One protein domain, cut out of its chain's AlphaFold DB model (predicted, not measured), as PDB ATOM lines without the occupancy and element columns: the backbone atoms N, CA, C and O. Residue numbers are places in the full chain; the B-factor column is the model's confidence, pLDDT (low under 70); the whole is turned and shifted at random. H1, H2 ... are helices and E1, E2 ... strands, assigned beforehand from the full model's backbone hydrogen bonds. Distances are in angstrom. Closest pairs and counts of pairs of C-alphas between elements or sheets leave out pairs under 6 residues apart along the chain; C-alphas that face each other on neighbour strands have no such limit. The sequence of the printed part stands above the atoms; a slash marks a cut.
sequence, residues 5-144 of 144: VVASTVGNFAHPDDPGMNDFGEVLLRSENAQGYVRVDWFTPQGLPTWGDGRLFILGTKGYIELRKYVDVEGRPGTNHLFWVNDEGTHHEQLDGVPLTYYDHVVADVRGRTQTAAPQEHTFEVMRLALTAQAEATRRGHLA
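This is residues 5 to 144 of the 144 residues of the protein "Gfo/Idh/MocA family oxidoreductase" of Propionibacterium sp (UniProt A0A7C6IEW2). Two small four-stranded sheets follow each other edge toward edge in a loose, broken row, with E3 of the first near E4 of the second; the long helix H2 covers one face of the first sheet, and neither face of the second bears a named helix. From E7, at the far edge of the row, the chain leads away to helix H1, which is off both sheets, and returns through H2 to add E8 beside E1. The printed part has 140 residues, with eight named strands and two named helices in the order E1 E2 E3 E4 E5 E6 E7 H1 H2 E8, a mixed class. The sheet E3 E2 E1 E8 is mixed and the sheet E4 E5 E6 E7 all antiparallel. The whole is loose, with a radius of gyration of the C-alphas of 18.6 A and spans of 46 by 45 by 31 A.

E1, residues 5 to 12, E2, residues 24 to 30, and E3, residues 35 to 41, form a meander, each strand the antiparallel neighbour of the one before. N 9 and O 26 are 3.0 A apart, and N 27 and O 38 are 2.9 A apart, within hydrogen-bond range. E8, residues 138 to 141, is parallel to E1 at 24 degrees, with N 10 and O 138 at 2.9 A. H2, residues 120 to 136, is on one face of this sheet, making two layers, a helix over a sheet, at a height over the sheet of 11.5 A. It lies over E2 and E1, slantwise to the strands at 51 degrees to E2 on the local plane; its closest C-alphas to E1 are those of Ala 133 and Ser 8, 5.5 A apart. E4, residues 55 to 60, is near E3, with 6 pairs of C-alphas within 10 A. E4, E5, residues 63 to 68, E6, residues 81 to 86, and E7, residues 89 to 94, form a second meander; N 58 and O 65 are 2.9 A apart, N 66 and O 83 2.8 A, and N 82 and O 93 2.8 A. H1, residues 102 to 112, is on neither sheet and apart from H2. In H1 and H2 every O i to N i+4 pair is within hydrogen-bond range.

E1 begins at C-alpha 5, (160.388, 162.479, 155.857), and is 20.9 A long; E2 is 20.8 A and E3 20.6 A. E4 is 16.6 A, E5 and E6 are 16.9 A each, and E7 is 17.3 A. H1 is 14.8 A long and begins at C-alpha 102, (185.779, 152.968, 158.142). H2 is 24.3 A, and E8, 10.4 A, ends at C-alpha 141, (163.133, 183.744, 154.942).

The two C-alphas farthest apart are those of Asp 17 and Glu 88, 52.5 A. The printed part has no cut. The links E1 to E2, E3 to E4 and E5 to E6 are long, at 11, 13 and 12 residues. Residues 119 to 127, of which 120 to 127 belong to H2, stand free. The mean pLDDT of the printed part is 97.5, and no printed residue is under 70.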
ATOM      1  N   VAL A   5     160.302 161.048 155.571       98.62
ATOM      2  CA  VAL A   5     160.388 162.479 155.857       98.62
ATOM      3  C   VAL A   5     158.993 162.929 156.274       98.62
ATOM      4  O   VAL A   5     158.075 162.940 155.466       98.62
ATOM      5  N   VAL A   6     158.822 163.268 157.551       98.56
ATOM      6  CA  VAL A   6     157.536 163.739 158.091       98.56
ATOM      7  C   VAL A   6     157.337 165.218 157.772       98.56
ATOM      8  O   VAL A   6     156.236 165.649 157.442       98.56
ATOM      9  N   ALA A   7     158.404 166.002 157.912       98.69
ATOM     10  CA  ALA A   7     158.432 167.420 157.592       98.69
ATOM     11  C   ALA A   7     159.875 167.858 157.324       98.69
ATOM     12  O   ALA A   7     160.806 167.351 157.952       98.69
ATOM     13  N   SER A   8     160.055 168.832 156.439       98.81
ATOM     14  CA  SER A   8     161.343 169.477 156.192       98.81
ATOM     15  C   SER A   8     161.159 170.967 155.910       98.81
ATOM     16  O   SER A   8     160.117 171.417 155.424       98.81
ATOM     17  N   THR A   9     162.167 171.763 156.255       98.81
ATOM     18  CA  THR A   9     162.199 173.208 156.008       98.81
ATOM     19  C   THR A   9     163.613 173.635 155.644       98.81
ATOM     20  O   THR A   9     164.578 173.147 156.227       98.81
ATOM     21  N   VAL A  10     163.729 174.563 154.695       98.81
ATOM     22  CA  VAL A  10     164.975 175.263 154.365       98.81
ATOM     23  C   VAL A  10     164.743 176.766 154.374       98.81
ATOM     24  O   VAL A  10     163.644 177.242 154.072       98.81
ATOM     25  N   GLY A  11     165.774 177.526 154.715       98.44
ATOM     26  CA  GLY A  11     165.693 178.977 154.774       98.44
ATOM     27  C   GLY A  11     166.974 179.667 154.343       98.44
ATOM     28  O   GLY A  11     168.053 179.080 154.397       98.44
ATOM     29  N   ASN A  12     166.810 180.917 153.919       98.56
ATOM     30  CA  ASN A  12     167.875 181.905 153.817       98.56
ATOM     31  C   ASN A  12     167.480 183.086 154.702       98.56
ATOM     32  O   ASN A  12     166.482 183.753 154.420       98.56
ATOM     33  N   PHE A  13     168.208 183.313 155.784       98.12
ATOM     34  CA  PHE A  13     167.877 184.332 156.778       98.12
ATOM     35  C   PHE A  13     168.954 185.404 156.935       98.12
ATOM     36  O   PHE A  13     168.638 186.510 157.365       98.12
ATOM     37  N   ALA A  14     170.205 185.090 156.606       97.69
ATOM     38  CA  ALA A  14     171.354 185.965 156.811       97.69
ATOM     39  C   ALA A  14     172.103 186.310 155.514       97.69
ATOM     40  O   ALA A  14     172.984 187.168 155.555       97.69
ATOM     41  N   HIS A  15     171.757 185.695 154.376       97.06
ATOM     42  CA  HIS A  15     172.477 185.852 153.105       97.06
ATOM     43  C   HIS A  15     171.549 186.295 151.955       97.06
ATOM     44  O   HIS A  15     171.445 185.592 150.945       97.06
ATOM     45  N   PRO A  16     170.856 187.450 152.065       96.75
ATOM     46  CA  PRO A  16     169.899 187.904 151.048       96.75
ATOM     47  C   PRO A  16     170.530 188.132 149.668       96.75
ATOM     48  O   PRO A  16     169.847 187.984 148.655       96.75
ATOM     49  N   ASP A  17     171.822 188.463 149.626       97.50
ATOM     50  CA  ASP A  17     172.561 188.698 148.383       97.50
ATOM     51  C   ASP A  17     172.941 187.388 147.656       97.50
ATOM     52  O   ASP A  17     173.299 187.424 146.479       97.50
ATOM     53  N   ASP A  18     172.778 186.228 148.311       97.06
ATOM     54  CA  ASP A  18     173.030 184.889 147.766       97.06
ATOM     55  C   ASP A  18     171.730 184.053 147.713       97.06
ATOM     56  O   ASP A  18     171.548 183.105 148.483       97.06
ATOM     57  N   PRO A  19     170.791 184.332 146.788       91.44
ATOM     58  CA  PRO A  19     169.443 183.745 146.795       91.44
ATOM     59  C   PRO A  19     169.392 182.224 146.552       91.44
ATOM     60  O   PRO A  19     168.349 181.599 146.744       91.44
ATOM     61  N   GLY A  20     170.496 181.611 146.107       92.00
ATOM     62  CA  GLY A  20     170.628 180.155 145.975       92.00
ATOM     63  C   GLY A  20     171.088 179.444 147.254       92.00
ATOM     64  O   GLY A  20     171.023 178.217 147.317       92.00
ATOM     65  N   MET A  21     171.566 180.193 148.251       97.00
ATOM     66  CA  MET A  21     172.059 179.668 149.524       97.00
ATOM     67  C   MET A  21     170.884 179.297 150.431       97.00
ATOM     68  O   MET A  21     169.963 180.091 150.613       97.00
ATOM     69  N   ASN A  22     170.959 178.121 151.057       98.31
ATOM     70  CA  ASN A  22     170.131 177.767 152.207       98.31
ATOM     71  C   ASN A  22     171.040 177.797 153.446       98.31
ATOM     72  O   ASN A  22     171.890 176.919 153.601       98.31
ATOM     73  N   ASP A  23     170.899 178.811 154.302       98.38
ATOM     74  CA  ASP A  23     171.718 178.987 155.509       98.38
ATOM     75  C   ASP A  23     171.136 178.311 156.762       98.38
ATOM     76  O   ASP A  23     171.811 178.202 157.785       98.38
ATOM     77  N   PHE A  24     169.922 177.771 156.645       98.75
ATOM     78  CA  PHE A  24     169.249 176.958 157.650       98.75
ATOM     79  C   PHE A  24     168.517 175.778 157.001       98.75
ATOM     80  O   PHE A  24     167.895 175.925 155.944       98.75
ATOM     81  N   GLY A  25     168.515 174.627 157.674       98.75
ATOM     82  CA  GLY A  25     167.706 173.476 157.293       98.75
ATOM     83  C   GLY A  25     167.324 172.604 158.481       98.75
ATOM     84  O   GLY A  25     168.107 172.411 159.409       98.75
ATOM     85  N   GLU A  26     166.127 172.032 158.433       98.75
ATOM     86  CA  GLU A  26     165.686 171.030 159.400       98.75
ATOM     87  C   GLU A  26     164.836 169.936 158.757       98.75
ATOM     88  O   GLU A  26     164.155 170.154 157.751       98.75
ATOM     89  N   VAL A  27     164.872 168.749 159.358       98.81
ATOM     90  CA  VAL A  27     164.061 167.603 158.957       98.81
ATOM     91  C   VAL A  27     163.604 166.804 160.175       98.81
ATOM     92  O   VAL A  27     164.382 166.525 161.089       98.81
ATOM     93  N   LEU A  28     162.331 166.416 160.161       98.75
ATOM     94  CA  LEU A  28     161.738 165.437 161.060       98.75
ATOM     95  C   LEU A  28     161.587 164.111 160.309       98.75
ATOM     96  O   LEU A  28     160.906 164.038 159.288       98.75
ATOM     97  N   LEU A  29     162.214 163.067 160.835       98.50
ATOM     98  CA  LEU A  29     162.217 161.713 160.298       98.50
ATOM     99  C   LEU A  29     161.448 160.769 161.221       98.50
ATOM    100  O   LEU A  29     161.501 160.892 162.450       98.50
ATOM    101  N   ARG A  30     160.800 159.764 160.635       98.38
ATOM    102  CA  ARG A  30     160.170 158.671 161.381       98.38
ATOM    103  C   ARG A  30     160.463 157.328 160.733       98.38
ATOM    104  O   ARG A  30     160.537 157.204 159.521       98.38
ATOM    105  N   SER A  31     160.629 156.313 161.560       97.12
ATOM    106  CA  SER A  31     160.698 154.912 161.156       97.12
ATOM    107  C   SER A  31     159.723 154.107 162.010       97.12
ATOM    108  O   SER A  31     159.101 154.645 162.925       97.12
ATOM    109  N   GLU A  32     159.630 152.808 161.749       96.69
ATOM    110  CA  GLU A  32     158.826 151.885 162.555       96.69
ATOM    111  C   GLU A  32     159.189 151.928 164.051       96.69
ATOM    112  O   GLU A  32     158.312 151.826 164.904       96.69
ATOM    113  N   ASN A  33     160.472 152.136 164.373       96.19
ATOM    114  CA  ASN A  33     161.000 151.932 165.727       96.19
ATOM    115  C   ASN A  33     161.603 153.194 166.370       96.19
ATOM    116  O   ASN A  33     162.011 153.150 167.529       96.19
ATOM    117  N   ALA A  34     161.704 154.306 165.638       97.00
ATOM    118  CA  ALA A  34     162.357 155.523 166.122       97.00
ATOM    119  C   ALA A  34     161.906 156.781 165.369       97.00
ATOM    120  O   ALA A  34     161.454 156.718 164.224       97.00
ATOM    121  N   GLN A  35     162.101 157.934 166.006       98.12
ATOM    122  CA  GLN A  35     161.930 159.262 165.418       98.12
ATOM    123  C   GLN A  35     163.251 160.025 165.512       98.12
ATOM    124  O   GLN A  35     164.024 159.809 166.446       98.12
ATOM    125  N   GLY A  36     163.507 160.909 164.554       98.06
ATOM    126  CA  GLY A  36     164.730 161.702 164.501       98.06
ATOM    127  C   GLY A  36     164.445 163.128 164.070       98.06
ATOM    128  O   GLY A  36     163.613 163.364 163.203       98.06
ATOM    129  N   TYR A  37     165.150 164.077 164.666       98.69
ATOM    130  CA  TYR A  37     165.152 165.468 164.237       98.69
ATOM    131  C   TYR A  37     166.587 165.866 163.922       98.69
ATOM    132  O   TYR A  37     167.492 165.609 164.717       98.69
ATOM    133  N   VAL A  38     166.793 166.471 162.757       98.75
ATOM    134  CA  VAL A  38     168.097 166.976 162.327       98.75
ATOM    135  C   VAL A  38     167.935 168.442 161.982       98.75
ATOM    136  O   VAL A  38     167.038 168.800 161.226       98.75
ATOM    137  N   ARG A  39     168.832 169.274 162.510       98.62
ATOM    138  CA  ARG A  39     168.946 170.692 162.178       98.62
ATOM    139  C   ARG A  39     170.383 170.990 161.791       98.62
ATOM    140  O   ARG A  39     171.310 170.581 162.490       98.62
ATOM    141  N   VAL A  40     170.545 171.724 160.704       98.75
ATOM    142  CA  VAL A  40     171.824 172.220 160.206       98.75
ATOM    143  C   VAL A  40     171.712 173.712 159.937       98.75
ATOM    144  O   VAL A  40     170.640 174.217 159.600       98.75
ATOM    145  N   ASP A  41     172.820 174.416 160.099       98.62
ATOM    146  CA  ASP A  41     172.880 175.851 159.893       98.62
ATOM    147  C   ASP A  41     174.290 176.292 159.496       98.62
ATOM    148  O   ASP A  41     175.278 175.602 159.757       98.62
ATOM    149  N   TRP A  42     174.356 177.461 158.869       98.31
ATOM    150  CA  TRP A  42     175.587 178.172 158.543       98.31
ATOM    151  C   TRP A  42     175.799 179.376 159.478       98.31
ATOM    152  O   TRP A  42     176.401 180.373 159.087       98.31
ATOM    153  N   PHE A  43     175.310 179.305 160.724       98.25
ATOM    154  CA  PHE A  43     175.310 180.422 161.680       98.25
ATOM    155  C   PHE A  43     176.338 180.276 162.804       98.25
ATOM    156  O   PHE A  43     176.225 180.944 163.835       98.25
ATOM    157  N   THR A  44     177.352 179.422 162.636       98.50
ATOM    158  CA  THR A  44     178.414 179.288 163.642       98.50
ATOM    159  C   THR A  44     179.125 180.637 163.833       98.50
ATOM    160  O   THR A  44     179.698 181.169 162.878       98.50
ATOM    161  N   PRO A  45     179.103 181.222 165.045       98.12
ATOM    162  CA  PRO A  45     179.670 182.542 165.280       98.12
ATOM    163  C   PRO A  45     181.199 182.491 165.350       98.12
ATOM    164  O   PRO A  45     181.780 181.514 165.817       98.12
ATOM    165  N   GLN A  46     181.853 183.605 165.008       97.94
ATOM    166  CA  GLN A  46     183.319 183.742 165.078       97.94
ATOM    167  C   GLN A  46     183.906 183.513 166.480       97.94
ATOM    168  O   GLN A  46     185.090 183.224 166.607       97.94
ATOM    169  N   GLY A  47     183.098 183.671 167.532       98.00
ATOM    170  CA  GLY A  47     183.530 183.439 168.911       98.00
ATOM    171  C   GLY A  47     183.660 181.962 169.291       98.00
ATOM    172  O   GLY A  47     184.205 181.672 170.352       98.00
ATOM    173  N   LEU A  48     183.162 181.028 168.470       98.00
ATOM    174  CA  LEU A  48     183.310 179.603 168.748       98.00
ATOM    175  C   LEU A  48     184.753 179.161 168.431       98.00
ATOM    176  O   LEU A  48     185.251 179.461 167.347       98.00
ATOM    177  N   PRO A  49     185.439 178.420 169.322       96.00
ATOM    178  CA  PRO A  49     186.830 178.007 169.099       96.00
ATOM    179  C   PRO A  49     186.983 176.908 168.031       96.00
ATOM    180  O   PRO A  49     188.100 176.491 167.725       96.00
ATOM    181  N   THR A  50     185.875 176.420 167.474       96.94
ATOM    182  CA  THR A  50     185.812 175.373 166.453       96.94
ATOM    183  C   THR A  50     184.921 175.801 165.294       96.94
ATOM    184  O   THR A  50     184.212 176.802 165.357       96.94
ATOM    185  N   TRP A  51     184.919 175.010 164.223       96.69
ATOM    186  CA  TRP A  51     184.105 175.262 163.031       96.69
ATOM    187  C   TRP A  51     182.598 175.016 163.230       96.69
ATOM    188  O   TRP A  51     181.817 175.286 162.324       96.69
ATOM    189  N   GLY A  52     182.187 174.500 164.392       97.69
ATOM    190  CA  GLY A  52     180.790 174.266 164.750       97.69
ATOM    191  C   GLY A  52     180.645 173.555 166.096       97.69
ATOM    192  O   GLY A  52     181.575 172.898 166.568       97.69
ATOM    193  N   ASP A  53     179.465 173.659 166.710       98.38
ATOM    194  CA  ASP A  53     179.075 172.906 167.915       98.38
ATOM    195  C   ASP A  53     178.184 171.723 167.506       98.38
ATOM    196  O   ASP A  53     176.959 171.725 167.641       98.38
ATOM    197  N   GLY A  54     178.813 170.720 166.891       98.38
ATOM    198  CA  GLY A  54     178.129 169.532 166.396       98.38
ATOM    199  C   GLY A  54     177.739 168.595 167.535       98.38
ATOM    200  O   GLY A  54     178.612 168.044 168.212       98.38
ATOM    201  N   ARG A  55     176.433 168.347 167.690       98.62
ATOM    202  CA  ARG A  55     175.887 167.476 168.739       98.62
ATOM    203  C   ARG A  55     175.058 166.321 168.196       98.62
ATOM    204  O   ARG A  55     174.565 166.359 167.072       98.62
ATOM    205  N   LEU A  56     174.912 165.289 169.020       98.75
ATOM    206  CA  LEU A  56     173.973 164.191 168.814       98.75
ATOM    207  C   LEU A  56     173.366 163.803 170.159       98.75
ATOM    208  O   LEU A  56     174.095 163.593 171.123       98.75
ATOM    209  N   PHE A  57     172.044 163.663 170.191       98.69
ATOM    210  CA  PHE A  57     171.318 163.108 171.324       98.69
ATOM    211  C   PHE A  57     170.648 161.805 170.900       98.69
ATOM    212  O   PHE A  57     169.989 161.757 169.862       98.69
ATOM    213  N   ILE A  58     170.804 160.760 171.709       98.69
ATOM    214  CA  ILE A  58     170.117 159.479 171.524       98.69
ATOM    215  C   ILE A  58     169.291 159.234 172.776       98.69
ATOM    216  O   ILE A  58     169.849 158.995 173.843       98.69
ATOM    217  N   LEU A  59     167.970 159.310 172.650       98.69
ATOM    218  CA  LEU A  59     167.044 159.065 173.748       98.69
ATOM    219  C   LEU A  59     166.528 157.627 173.681       98.69
ATOM    220  O   LEU A  59     165.909 157.228 172.697       98.69
ATOM    221  N   GLY A  60     166.774 156.863 174.740       98.44
ATOM    222  CA  GLY A  60     166.222 155.532 174.948       98.44
ATOM    223  C   GLY A  60     165.197 155.513 176.080       98.44
ATOM    224  O   GLY A  60     165.003 156.483 176.809       98.44
ATOM    225  N   THR A  61     164.550 154.367 176.275       98.19
ATOM    226  CA  THR A  61     163.545 154.182 177.337       98.19
ATOM    227  C   THR A  61     164.138 154.062 178.744       98.19
ATOM    228  O   THR A  61     163.391 154.126 179.714       98.19
ATOM    229  N   LYS A  62     165.460 153.884 178.865       98.44
ATOM    230  CA  LYS A  62     166.186 153.695 180.138       98.44
ATOM    231  C   LYS A  62     167.354 154.664 180.327       98.44
ATOM    232  O   LYS A  62     168.269 154.399 181.101       98.44
ATOM    233  N   GLY A  63     167.386 155.740 179.549       98.62
ATOM    234  CA  GLY A  63     168.526 156.640 179.546       98.62
ATOM    235  C   GLY A  63     168.702 157.382 178.238       98.62
ATOM    236  O   GLY A  63     167.922 157.223 177.300       98.62
ATOM    237  N   TYR A  64     169.754 158.185 178.174       98.81
ATOM    238  CA  TYR A  64     170.118 158.916 176.970       98.81
ATOM    239  C   TYR A  64     171.626 159.094 176.854       98.81
ATOM    240  O   TYR A  64     172.362 158.985 177.835       98.81
ATOM    241  N   ILE A  65     172.066 159.389 175.635       98.88
ATOM    242  CA  ILE A  65     173.439 159.748 175.292       98.88
ATOM    243  C   ILE A  65     173.437 161.168 174.726       98.88
ATOM    244  O   ILE A  65     172.571 161.503 173.918       98.88
ATOM    245  N   GLU A  66     174.420 161.976 175.112       98.81
ATOM    246  CA  GLU A  66     174.804 163.219 174.440       98.81
ATOM    247  C   GLU A  66     176.246 163.072 173.941       98.81
ATOM    248  O   GLU A  66     177.153 162.767 174.712       98.81
ATOM    249  N   LEU A  67     176.474 163.320 172.656       98.50
ATOM    250  CA  LEU A  67     177.811 163.435 172.081       98.50
ATOM    251  C   LEU A  67     178.061 164.890 171.689       98.50
ATOM    252  O   LEU A  67     177.364 165.421 170.821       98.50
ATOM    253  N   ARG A  68     179.088 165.505 172.279       98.44
ATOM    254  CA  ARG A  68     179.621 166.816 171.882       98.44
ATOM    255  C   ARG A  68     180.882 166.586 171.057       98.44
ATOM    256  O   ARG A  68     181.937 166.256 171.596       98.44
ATOM    257  N   LYS A  69     180.760 166.682 169.730       97.56
ATOM    258  CA  LYS A  69     181.806 166.230 168.796       97.56
ATOM    259  C   LYS A  69     183.032 167.133 168.810       97.56
ATOM    260  O   LYS A  69     184.152 166.639 168.815       97.56
ATOM    261  N   TYR A  70     182.822 168.446 168.800       97.62
ATOM    262  CA  TYR A  70     183.901 169.394 168.512       97.62
ATOM    263  C   TYR A  70     184.272 170.278 169.698       97.62
ATOM    264  O   TYR A  70     185.402 170.735 169.759       97.62
ATOM    265  N   VAL A  71     183.358 170.535 170.633       97.94
ATOM    266  CA  VAL A  71     183.633 171.423 171.766       97.94
ATOM    267  C   VAL A  71     182.661 171.161 172.912       97.94
ATOM    268  O   VAL A  71     181.484 170.882 172.687       97.94
ATOM    269  N   ASP A  72     183.147 171.273 174.144       98.00
ATOM    270  CA  ASP A  72     182.324 171.456 175.337       98.00
ATOM    271  C   ASP A  72     182.394 172.937 175.750       98.00
ATOM    272  O   ASP A  72     183.360 173.372 176.375       98.00
ATOM    273  N   VAL A  73     181.421 173.742 175.302       97.94
ATOM    274  CA  VAL A  73     181.441 175.212 175.446       97.94
ATOM    275  C   VAL A  73     181.529 175.610 176.918       97.94
ATOM    276  O   VAL A  73     180.654 175.249 177.705       97.94
ATOM    277  N   GLU A  74     182.575 176.367 177.268       97.38
ATOM    278  CA  GLU A  74     182.906 176.760 178.652       97.38
ATOM    279  C   GLU A  74     183.026 175.569 179.625       97.38
ATOM    280  O   GLU A  74     182.887 175.712 180.841       97.38
ATOM    281  N   GLY A  75     183.262 174.372 179.086       97.12
ATOM    282  CA  GLY A  75     183.319 173.128 179.828       97.12
ATOM    283  C   GLY A  75     184.701 172.495 179.771       97.12
ATOM    284  O   GLY A  75     185.731 173.127 180.017       97.12
ATOM    285  N   ARG A  76     184.717 171.191 179.513       97.19
ATOM    286  CA  ARG A  76     185.943 170.397 179.462       97.19
ATOM    287  C   ARG A  76     186.785 170.774 178.236       97.19
ATOM    288  O   ARG A  76     186.237 171.084 177.182       97.19
ATOM    289  N   PRO A  77     188.121 170.722 178.341       95.81
ATOM    290  CA  PRO A  77     188.974 170.895 177.176       95.81
ATOM    291  C   PRO A  77     188.877 169.674 176.251       95.81
ATOM    292  O   PRO A  77     188.785 168.545 176.729       95.81
ATOM    293  N   GLY A  78     189.011 169.896 174.945       94.38
ATOM    294  CA  GLY A  78     189.114 168.830 173.947       94.38
ATOM    295  C   GLY A  78     187.873 168.657 173.073       94.38
ATOM    296  O   GLY A  78     187.051 169.561 172.927       94.38
ATOM    297  N   THR A  79     187.808 167.492 172.433       96.06
ATOM    298  CA  THR A  79     186.787 167.087 171.460       96.06
ATOM    299  C   THR A  79     186.161 165.756 171.875       96.06
ATOM    300  O   THR A  79     186.598 165.129 172.836       96.06
ATOM    301  N   ASN A  80     185.155 165.287 171.134       97.31
ATOM    302  CA  ASN A  80     184.608 163.933 171.253       97.31
ATOM    303  C   ASN A  80     184.168 163.553 172.679       97.31
ATOM    304  O   ASN A  80     184.456 162.455 173.161       97.31
ATOM    305  N   HIS A  81     183.466 164.459 173.363       98.19
ATOM    306  CA  HIS A  81     182.937 164.190 174.697       98.19
ATOM    307  C   HIS A  81     181.631 163.402 174.602       98.19
ATOM    308  O   HIS A  81     180.634 163.899 174.071       98.19
ATOM    309  N   LEU A  82     181.636 162.188 175.143       98.38
ATOM    310  CA  LEU A  82     180.471 161.328 175.280       98.38
ATOM    311  C   LEU A  82     179.939 161.425 176.708       98.38
ATOM    312  O   LEU A  82     180.667 161.181 177.669       98.38
ATOM    313  N   PHE A  83     178.661 161.743 176.842       98.69
ATOM    314  CA  PHE A  83     177.924 161.695 178.096       98.69
ATOM    315  C   PHE A  83     176.810 160.670 177.961       98.69
ATOM    316  O   PHE A  83     176.140 160.618 176.930       98.69
ATOM    317  N   TRP A  84     176.572 159.880 179.001       98.75
ATOM    318  CA  TRP A  84     175.381 159.041 179.059       98.75
ATOM    319  C   TRP A  84     174.806 159.002 180.464       98.75
ATOM    320  O   TRP A  84     175.521 159.140 181.459       98.75
ATOM    321  N   VAL A  85     173.491 158.846 180.527       98.75
ATOM    322  CA  VAL A  85     172.727 158.785 181.770       98.75
ATOM    323  C   VAL A  85     171.812 157.578 181.717       98.75
ATOM    324  O   VAL A  85     171.155 157.354 180.700       98.75
ATOM    325  N   ASN A  86     171.769 156.815 182.800       98.56
ATOM    326  CA  ASN A  86     170.916 155.643 182.972       98.56
ATOM    327  C   ASN A  86     170.506 155.499 184.455       98.56
ATOM    328  O   ASN A  86     170.749 156.400 185.259       98.56
ATOM    329  N   ASP A  87     169.901 154.365 184.817       98.31
ATOM    330  CA  ASP A  87     169.465 154.067 186.193       98.31
ATOM    331  C   ASP A  87     170.627 153.971 187.214       98.31
ATOM    332  O   ASP A  87     170.387 154.013 188.419       98.31
ATOM    333  N   GLU A  88     171.879 153.848 186.756       98.38
ATOM    334  CA  GLU A  88     173.078 153.737 187.603       98.38
ATOM    335  C   GLU A  88     173.754 155.094 187.855       98.38
ATOM    336  O   GLU A  88     174.457 155.254 188.857       98.38
ATOM    337  N   GLY A  89     173.526 156.088 186.991       98.50
ATOM    338  CA  GLY A  89     174.012 157.448 187.193       98.50
ATOM    339  C   GLY A  89     174.341 158.201 185.908       98.50
ATOM    340  O   GLY A  89     173.834 157.916 184.823       98.50
ATOM    341  N   THR A  90     175.185 159.222 186.059       98.69
ATOM    342  CA  THR A  90     175.682 160.064 184.965       98.69
ATOM    343  C   THR A  90     177.151 159.771 184.720       98.69
ATOM    344  O   THR A  90     177.949 159.785 185.661       98.69
ATOM    345  N   HIS A  91     177.521 159.593 183.463       98.44
ATOM    346  CA  HIS A  91     178.865 159.205 183.072       98.44
ATOM    347  C   HIS A  91     179.407 160.114 181.972       98.44
ATOM    348  O   HIS A  91     178.650 160.760 181.241       98.44
ATOM    349  N   HIS A  92     180.732 160.158 181.863       98.38
ATOM    350  CA  HIS A  92     181.455 160.954 180.882       98.38
ATOM    351  C   HIS A  92     182.721 160.221 180.434       98.38
ATOM    352  O   HIS A  92     183.440 159.666 181.264       98.38
ATOM    353  N   GLU A  93     182.999 160.266 179.133       97.38
ATOM    354  CA  GLU A  93     184.238 159.794 178.519       97.38
ATOM    355  C   GLU A  93     184.661 160.729 177.370       97.38
ATOM    356  O   GLU A  93     183.830 161.377 176.731       97.38
ATOM    357  N   GLN A  94     185.965 160.822 177.105       96.56
ATOM    358  CA  GLN A  94     186.528 161.517 175.946       96.56
ATOM    359  C   GLN A  94     187.076 160.479 174.959       96.56
ATOM    360  O   GLN A  94     187.943 159.687 175.319       96.56
ATOM    361  N   LEU A  95     186.573 160.472 173.721       94.81
ATOM    362  CA  LEU A  95     186.737 159.348 172.785       94.81
ATOM    363  C   LEU A  95     187.912 159.481 171.796       94.81
ATOM    364  O   LEU A  95     187.931 158.798 170.773       94.81
ATOM    365  N   ASP A  96     188.910 160.325 172.070       89.12
ATOM    366  CA  ASP A  96     189.998 160.603 171.111       89.12
ATOM    367  C   ASP A  96     190.886 159.379 170.789       89.12
ATOM    368  O   ASP A  96     191.594 159.372 169.784       89.12
ATOM    369  N   GLY A  97     190.856 158.333 171.623       87.69
ATOM    370  CA  GLY A  97     191.631 157.099 171.436       87.69
ATOM    371  C   GLY A  97     190.894 155.966 170.715       87.69
ATOM    372  O   GLY A  97     191.470 154.891 170.541       87.69
ATOM    373  N   VAL A  98     189.629 156.159 170.327       92.88
ATOM    374  CA  VAL A  98     188.831 155.100 169.695       92.88
ATOM    375  C   VAL A  98     189.261 154.919 168.229       92.88
ATOM    376  O   VAL A  98     189.237 155.889 167.469       92.88
ATOM    377  N   PRO A  99     189.638 153.701 167.789       93.81
ATOM    378  CA  PRO A  99     190.066 153.468 166.411       93.81
ATOM    379  C   PRO A  99     188.973 153.792 165.383       93.81
ATOM    380  O   PRO A  99     187.839 153.324 165.494       93.81
ATOM    381  N   LEU A 100     189.335 154.534 164.335       95.81
ATOM    382  CA  LEU A 100     188.465 154.793 163.187       95.81
ATOM    383  C   LEU A 100     188.650 153.692 162.137       95.81
ATOM    384  O   LEU A 100     189.681 153.628 161.477       95.81
ATOM    385  N   THR A 101     187.644 152.836 161.965       96.88
ATOM    386  CA  THR A 101     187.754 151.610 161.150       96.88
ATOM    387  C   THR A 101     187.208 151.734 159.728       96.88
ATOM    388  O   THR A 101     187.420 150.840 158.910       96.88
ATOM    389  N   TYR A 102     186.519 152.833 159.401       97.56
ATOM    390  CA  TYR A 102     185.779 152.968 158.142       97.56
ATOM    391  C   TYR A 102     186.647 152.713 156.901       97.56
ATOM    392  O   TYR A 102     186.284 151.899 156.059       97.56
ATOM    393  N   TYR A 103     187.810 153.363 156.786       97.62
ATOM    394  CA  TYR A 103     188.651 153.238 155.591       97.62
ATOM    395  C   TYR A 103     189.305 151.861 155.454       97.62
ATOM    396  O   TYR A 103     189.368 151.330 154.343       97.62
ATOM    397  N   ASP A 104     189.729 151.256 156.565       97.88
ATOM    398  CA  ASP A 104     190.255 149.889 156.565       97.88
ATOM    399  C   ASP A 104     189.180 148.903 156.093       97.88
ATOM    400  O   ASP A 104     189.442 148.052 155.236       97.88
ATOM    401  N   HIS A 105     187.947 149.074 156.578       98.25
ATOM    402  CA  HIS A 105     186.804 148.286 156.131       98.25
ATOM    403  C   HIS A 105     186.472 148.539 154.654       98.25
ATOM    404  O   HIS A 105     186.218 147.580 153.939       98.25
ATOM    405  N   VAL A 106     186.550 149.777 154.147       98.31
ATOM    406  CA  VAL A 106     186.323 150.067 152.715       98.31
ATOM    407  C   VAL A 106     187.343 149.337 151.840       98.31
ATOM    408  O   VAL A 106     186.979 148.721 150.838       98.31
ATOM    409  N   VAL A 107     188.628 149.367 152.204       98.44
ATOM    410  CA  VAL A 107     189.672 148.651 151.452       98.44
ATOM    411  C   VAL A 107     189.432 147.139 151.493       98.44
ATOM    412  O   VAL A 107     189.570 146.467 150.463       98.44
ATOM    413  N   ALA A 108     189.063 146.598 152.658       98.50
ATOM    414  CA  ALA A 108     188.704 145.192 152.806       98.50
ATOM    415  C   ALA A 108     187.473 144.828 151.961       98.50
ATOM    416  O   ALA A 108     187.504 143.824 151.256       98.50
ATOM    417  N   ASP A 109     186.447 145.678 151.944       98.56
ATOM    418  CA  ASP A 109     185.212 145.499 151.185       98.56
ATOM    419  C   ASP A 109     185.440 145.507 149.677       98.56
ATOM    420  O   ASP A 109     184.908 144.658 148.963       98.56
ATOM    421  N   VAL A 110     186.293 146.401 149.171       98.38
ATOM    422  CA  VAL A 110     186.656 146.421 147.747       98.38
ATOM    423  C   VAL A 110     187.332 145.113 147.338       98.38
ATOM    424  O   VAL A 110     186.989 144.560 146.288       98.38
ATOM    425  N   ARG A 111     188.264 144.612 148.162       98.44
ATOM    426  CA  ARG A 111     189.009 143.366 147.915       98.44
ATOM    427  C   ARG A 111     188.130 142.125 148.063       98.44
ATOM    428  O   ARG A 111     188.199 141.227 147.230       98.44
ATOM    429  N   GLY A 112     187.329 142.080 149.122       98.25
ATOM    430  CA  GLY A 112     186.489 140.947 149.505       98.25
ATOM    431  C   GLY A 112     185.112 140.937 148.850       98.25
ATOM    432  O   GLY A 112     184.403 139.943 148.966       98.25
ATOM    433  N   ARG A 113     184.735 142.016 148.152       98.19
ATOM    434  CA  ARG A 113     183.384 142.237 147.606       98.19
ATOM    435  C   ARG A 113     182.306 142.162 148.697       98.19
ATOM    436  O   ARG A 113     181.240 141.592 148.483       98.19
ATOM    437  N   THR A 114     182.606 142.733 149.861       98.25
ATOM    438  CA  THR A 114     181.726 142.794 151.041       98.25
ATOM    439  C   THR A 114     181.223 144.224 151.288       98.25
ATOM    440  O   THR A 114     181.446 145.105 150.461       98.25
ATOM    441  N   GLN A 115     180.489 144.445 152.384       97.88
ATOM    442  CA  GLN A 115     179.891 145.741 152.750       97.88
ATOM    443  C   GLN A 115     179.937 145.998 154.272       97.88
ATOM    444  O   GLN A 115     178.951 146.379 154.898       97.88
ATOM    445  N   THR A 116     181.084 145.707 154.884       97.56
ATOM    446  CA  THR A 116     181.343 145.828 156.327       97.56
ATOM    447  C   THR A 116     181.600 147.262 156.797       97.56
ATOM    448  O   THR A 116     181.381 147.560 157.970       97.56
ATOM    449  N   ALA A 117     182.034 148.163 155.912       97.75
ATOM    450  CA  ALA A 117     182.222 149.578 156.221       97.75
ATOM    451  C   ALA A 117     180.883 150.311 156.368       97.75
ATOM    452  O   ALA A 117     180.668 151.047 157.329       97.75
ATOM    453  N   ALA A 118     179.996 150.107 155.394       96.50
ATOM    454  CA  ALA A 118     178.621 150.584 155.379       96.50
ATOM    455  C   ALA A 118     177.828 149.775 154.337       96.50
ATOM    456  O   ALA A 118     178.294 149.655 153.199       96.50
ATOM    457  N   PRO A 119     176.629 149.261 154.665       96.62
ATOM    458  CA  PRO A 119     175.774 148.617 153.675       96.62
ATOM    459  C   PRO A 119     175.422 149.565 152.521       96.62
ATOM    460  O   PRO A 119     175.114 150.746 152.729       96.62
ATOM    461  N   GLN A 120     175.425 149.045 151.292       96.75
ATOM    462  CA  GLN A 120     175.114 149.847 150.103       96.75
ATOM    463  C   GLN A 120     173.668 150.366 150.140       96.75
ATOM    464  O   GLN A 120     173.412 151.522 149.801       96.75
ATOM    465  N   GLU A 121     172.734 149.528 150.591       96.81
ATOM    466  CA  GLU A 121     171.316 149.877 150.745       96.81
ATOM    467  C   GLU A 121     171.121 151.016 151.749       96.81
ATOM    468  O   GLU A 121     170.411 151.975 151.456       96.81
ATOM    469  N   HIS A 122     171.832 150.981 152.882       96.62
ATOM    470  CA  HIS A 122     171.804 152.063 153.867       96.62
ATOM    471  C   HIS A 122     172.311 153.386 153.273       96.62
ATOM    472  O   HIS A 122     171.704 154.435 153.476       96.62
ATOM    473  N   THR A 123     173.390 153.335 152.487       96.94
ATOM    474  CA  THR A 123     173.954 154.523 151.828       96.94
ATOM    475  C   THR A 123     172.957 155.150 150.848       96.94
ATOM    476  O   THR A 123     172.787 156.372 150.835       96.94
ATOM    477  N   PHE A 124     172.265 154.331 150.048       97.94
ATOM    478  CA  PHE A 124     171.223 154.826 149.149       97.94
ATOM    479  C   PHE A 124     170.015 155.374 149.900       97.94
ATOM    480  O   PHE A 124     169.495 156.415 149.510       97.94
ATOM    481  N   GLU A 125     169.594 154.723 150.981       97.62
ATOM    482  CA  GLU A 125     168.456 155.179 151.772       97.62
ATOM    483  C   GLU A 125     168.716 156.543 152.423       97.62
ATOM    484  O   GLU A 125     167.866 157.430 152.347       97.62
ATOM    485  N   VAL A 126     169.905 156.762 152.996       97.50
ATOM    486  CA  VAL A 126     170.282 158.068 153.568       97.50
ATOM    487  C   VAL A 126     170.224 159.168 152.505       97.50
ATOM    488  O   VAL A 126     169.682 160.245 152.759       97.50
ATOM    489  N   MET A 127     170.720 158.896 151.295       98.31
ATOM    490  CA  MET A 127     170.668 159.865 150.197       98.31
ATOM    491  C   MET A 127     169.254 160.068 149.654       98.31
ATOM    492  O   MET A 127     168.886 161.200 149.344       98.31
ATOM    493  N   ARG A 128     168.434 159.013 149.586       98.38
ATOM    494  CA  ARG A 128     167.015 159.124 149.233       98.38
ATOM    495  C   ARG A 128     166.307 160.063 150.206       98.38
ATOM    496  O   ARG A 128     165.647 160.990 149.758       98.38
ATOM    497  N   LEU A 129     166.495 159.872 151.514       98.56
ATOM    498  CA  LEU A 129     165.914 160.727 152.552       98.56
ATOM    499  C   LEU A 129     166.381 162.179 152.439       98.56
ATOM    500  O   LEU A 129     165.551 163.081 152.506       98.56
ATOM    501  N   ALA A 130     167.678 162.415 152.234       98.56
ATOM    502  CA  ALA A 130     168.223 163.764 152.088       98.56
ATOM    503  C   ALA A 130     167.650 164.487 150.856       98.56
ATOM    504  O   ALA A 130     167.219 165.637 150.954       98.56
ATOM    505  N   LEU A 131     167.597 163.805 149.706       98.69
ATOM    506  CA  LEU A 131     167.040 164.357 148.469       98.69
ATOM    507  C   LEU A 131     165.529 164.591 148.576       98.69
ATOM    508  O   LEU A 131     165.057 165.648 148.164       98.69
ATOM    509  N   THR A 132     164.778 163.652 149.164       98.75
ATOM    510  CA  THR A 132     163.343 163.820 149.445       98.75
ATOM    511  C   THR A 132     163.111 165.016 150.366       98.75
ATOM    512  O   THR A 132     162.330 165.899 150.025       98.75
ATOM    513  N   ALA A 133     163.847 165.112 151.478       98.75
ATOM    514  CA  ALA A 133     163.714 166.219 152.419       98.75
ATOM    515  C   ALA A 133     163.979 167.571 151.751       98.75
ATOM    516  O   ALA A 133     163.221 168.511 151.968       98.75
ATOM    517  N   GLN A 134     165.011 167.663 150.910       98.56
ATOM    518  CA  GLN A 134     165.337 168.886 150.182       98.56
ATOM    519  C   GLN A 134     164.285 169.245 149.122       98.56
ATOM    520  O   GLN A 134     163.992 170.428 148.941       98.56
ATOM    521  N   ALA A 135     163.734 168.254 148.415       98.50
ATOM    522  CA  ALA A 135     162.721 168.460 147.380       98.50
ATOM    523  C   ALA A 135     161.363 168.892 147.958       98.50
ATOM    524  O   ALA A 135     160.659 169.685 147.338       98.50
ATOM    525  N   GLU A 136     161.011 168.388 149.142       98.19
ATOM    526  CA  GLU A 136     159.725 168.636 149.811       98.19
ATOM    527  C   GLU A 136     159.781 169.779 150.840       98.19
ATOM    528  O   GLU A 136     158.761 170.142 151.428       98.19
ATOM    529  N   ALA A 137     160.960 170.371 151.062       98.62
ATOM    530  CA  ALA A 137     161.158 171.374 152.098       98.62
ATOM    531  C   ALA A 137     160.295 172.624 151.900       98.62
ATOM    532  O   ALA A 137     160.305 173.272 150.851       98.62
ATOM    533  N   THR A 138     159.633 173.044 152.979       98.56
ATOM    534  CA  THR A 138     159.015 174.371 153.030       98.56
ATOM    535  C   THR A 138     160.109 175.439 153.001       98.56
ATOM    536  O   THR A 138     161.051 175.386 153.790       98.56
ATOM    537  N   ARG A 139     159.982 176.426 152.110       98.25
ATOM    538  CA  ARG A 139     160.943 177.533 151.982       98.25
ATOM    539  C   ARG A 139     160.580 178.682 152.921       98.25
ATOM    540  O   ARG A 139     159.407 179.034 153.051       98.25
ATOM    541  N   ARG A 140     161.576 179.250 153.604       97.88
ATOM    542  CA  ARG A 140     161.424 180.335 154.592       97.88
ATOM    543  C   ARG A 140     162.472 181.437 154.399       97.88
ATOM    544  O   ARG A 140     163.474 181.247 153.712       97.88
ATOM    545  N   GLY A 141     162.242 182.585 155.036       96.44
ATOM    546  CA  GLY A 141     163.133 183.744 154.942       96.44
ATOM    547  C   GLY A 141     163.114 184.353 153.540       96.44
ATOM    548  O   GLY A 141     162.057 184.444 152.925       96.44
ATOM    549  N   HIS A 142     164.281 184.718 153.018       96.44
ATOM    550  CA  HIS A 142     164.466 185.266 151.671       96.44
ATOM    551  C   HIS A 142     164.195 184.257 150.536       96.44
ATOM    552  O   HIS A 142     164.265 184.627 149.368       96.44
ATOM    553  N   LEU A 143     163.872 182.997 150.860       93.06
ATOM    554  CA  LEU A 143     163.451 181.977 149.891       93.06
ATOM    555  C   LEU A 143     161.926 181.901 149.685       93.06
ATOM    556  O   LEU A 143     161.492 181.129 148.825       93.06
ATOM    557  N   ALA A 144     161.142 182.578 150.534       86.81
ATOM    558  CA  ALA A 144     159.678 182.509 150.556       86.81
ATOM    559  C   ALA A 144     159.015 183.415 149.510       86.81
ATOM    560  O   ALA A 144     159.571 184.496 149.213       86.81
TER     561      ALA A 144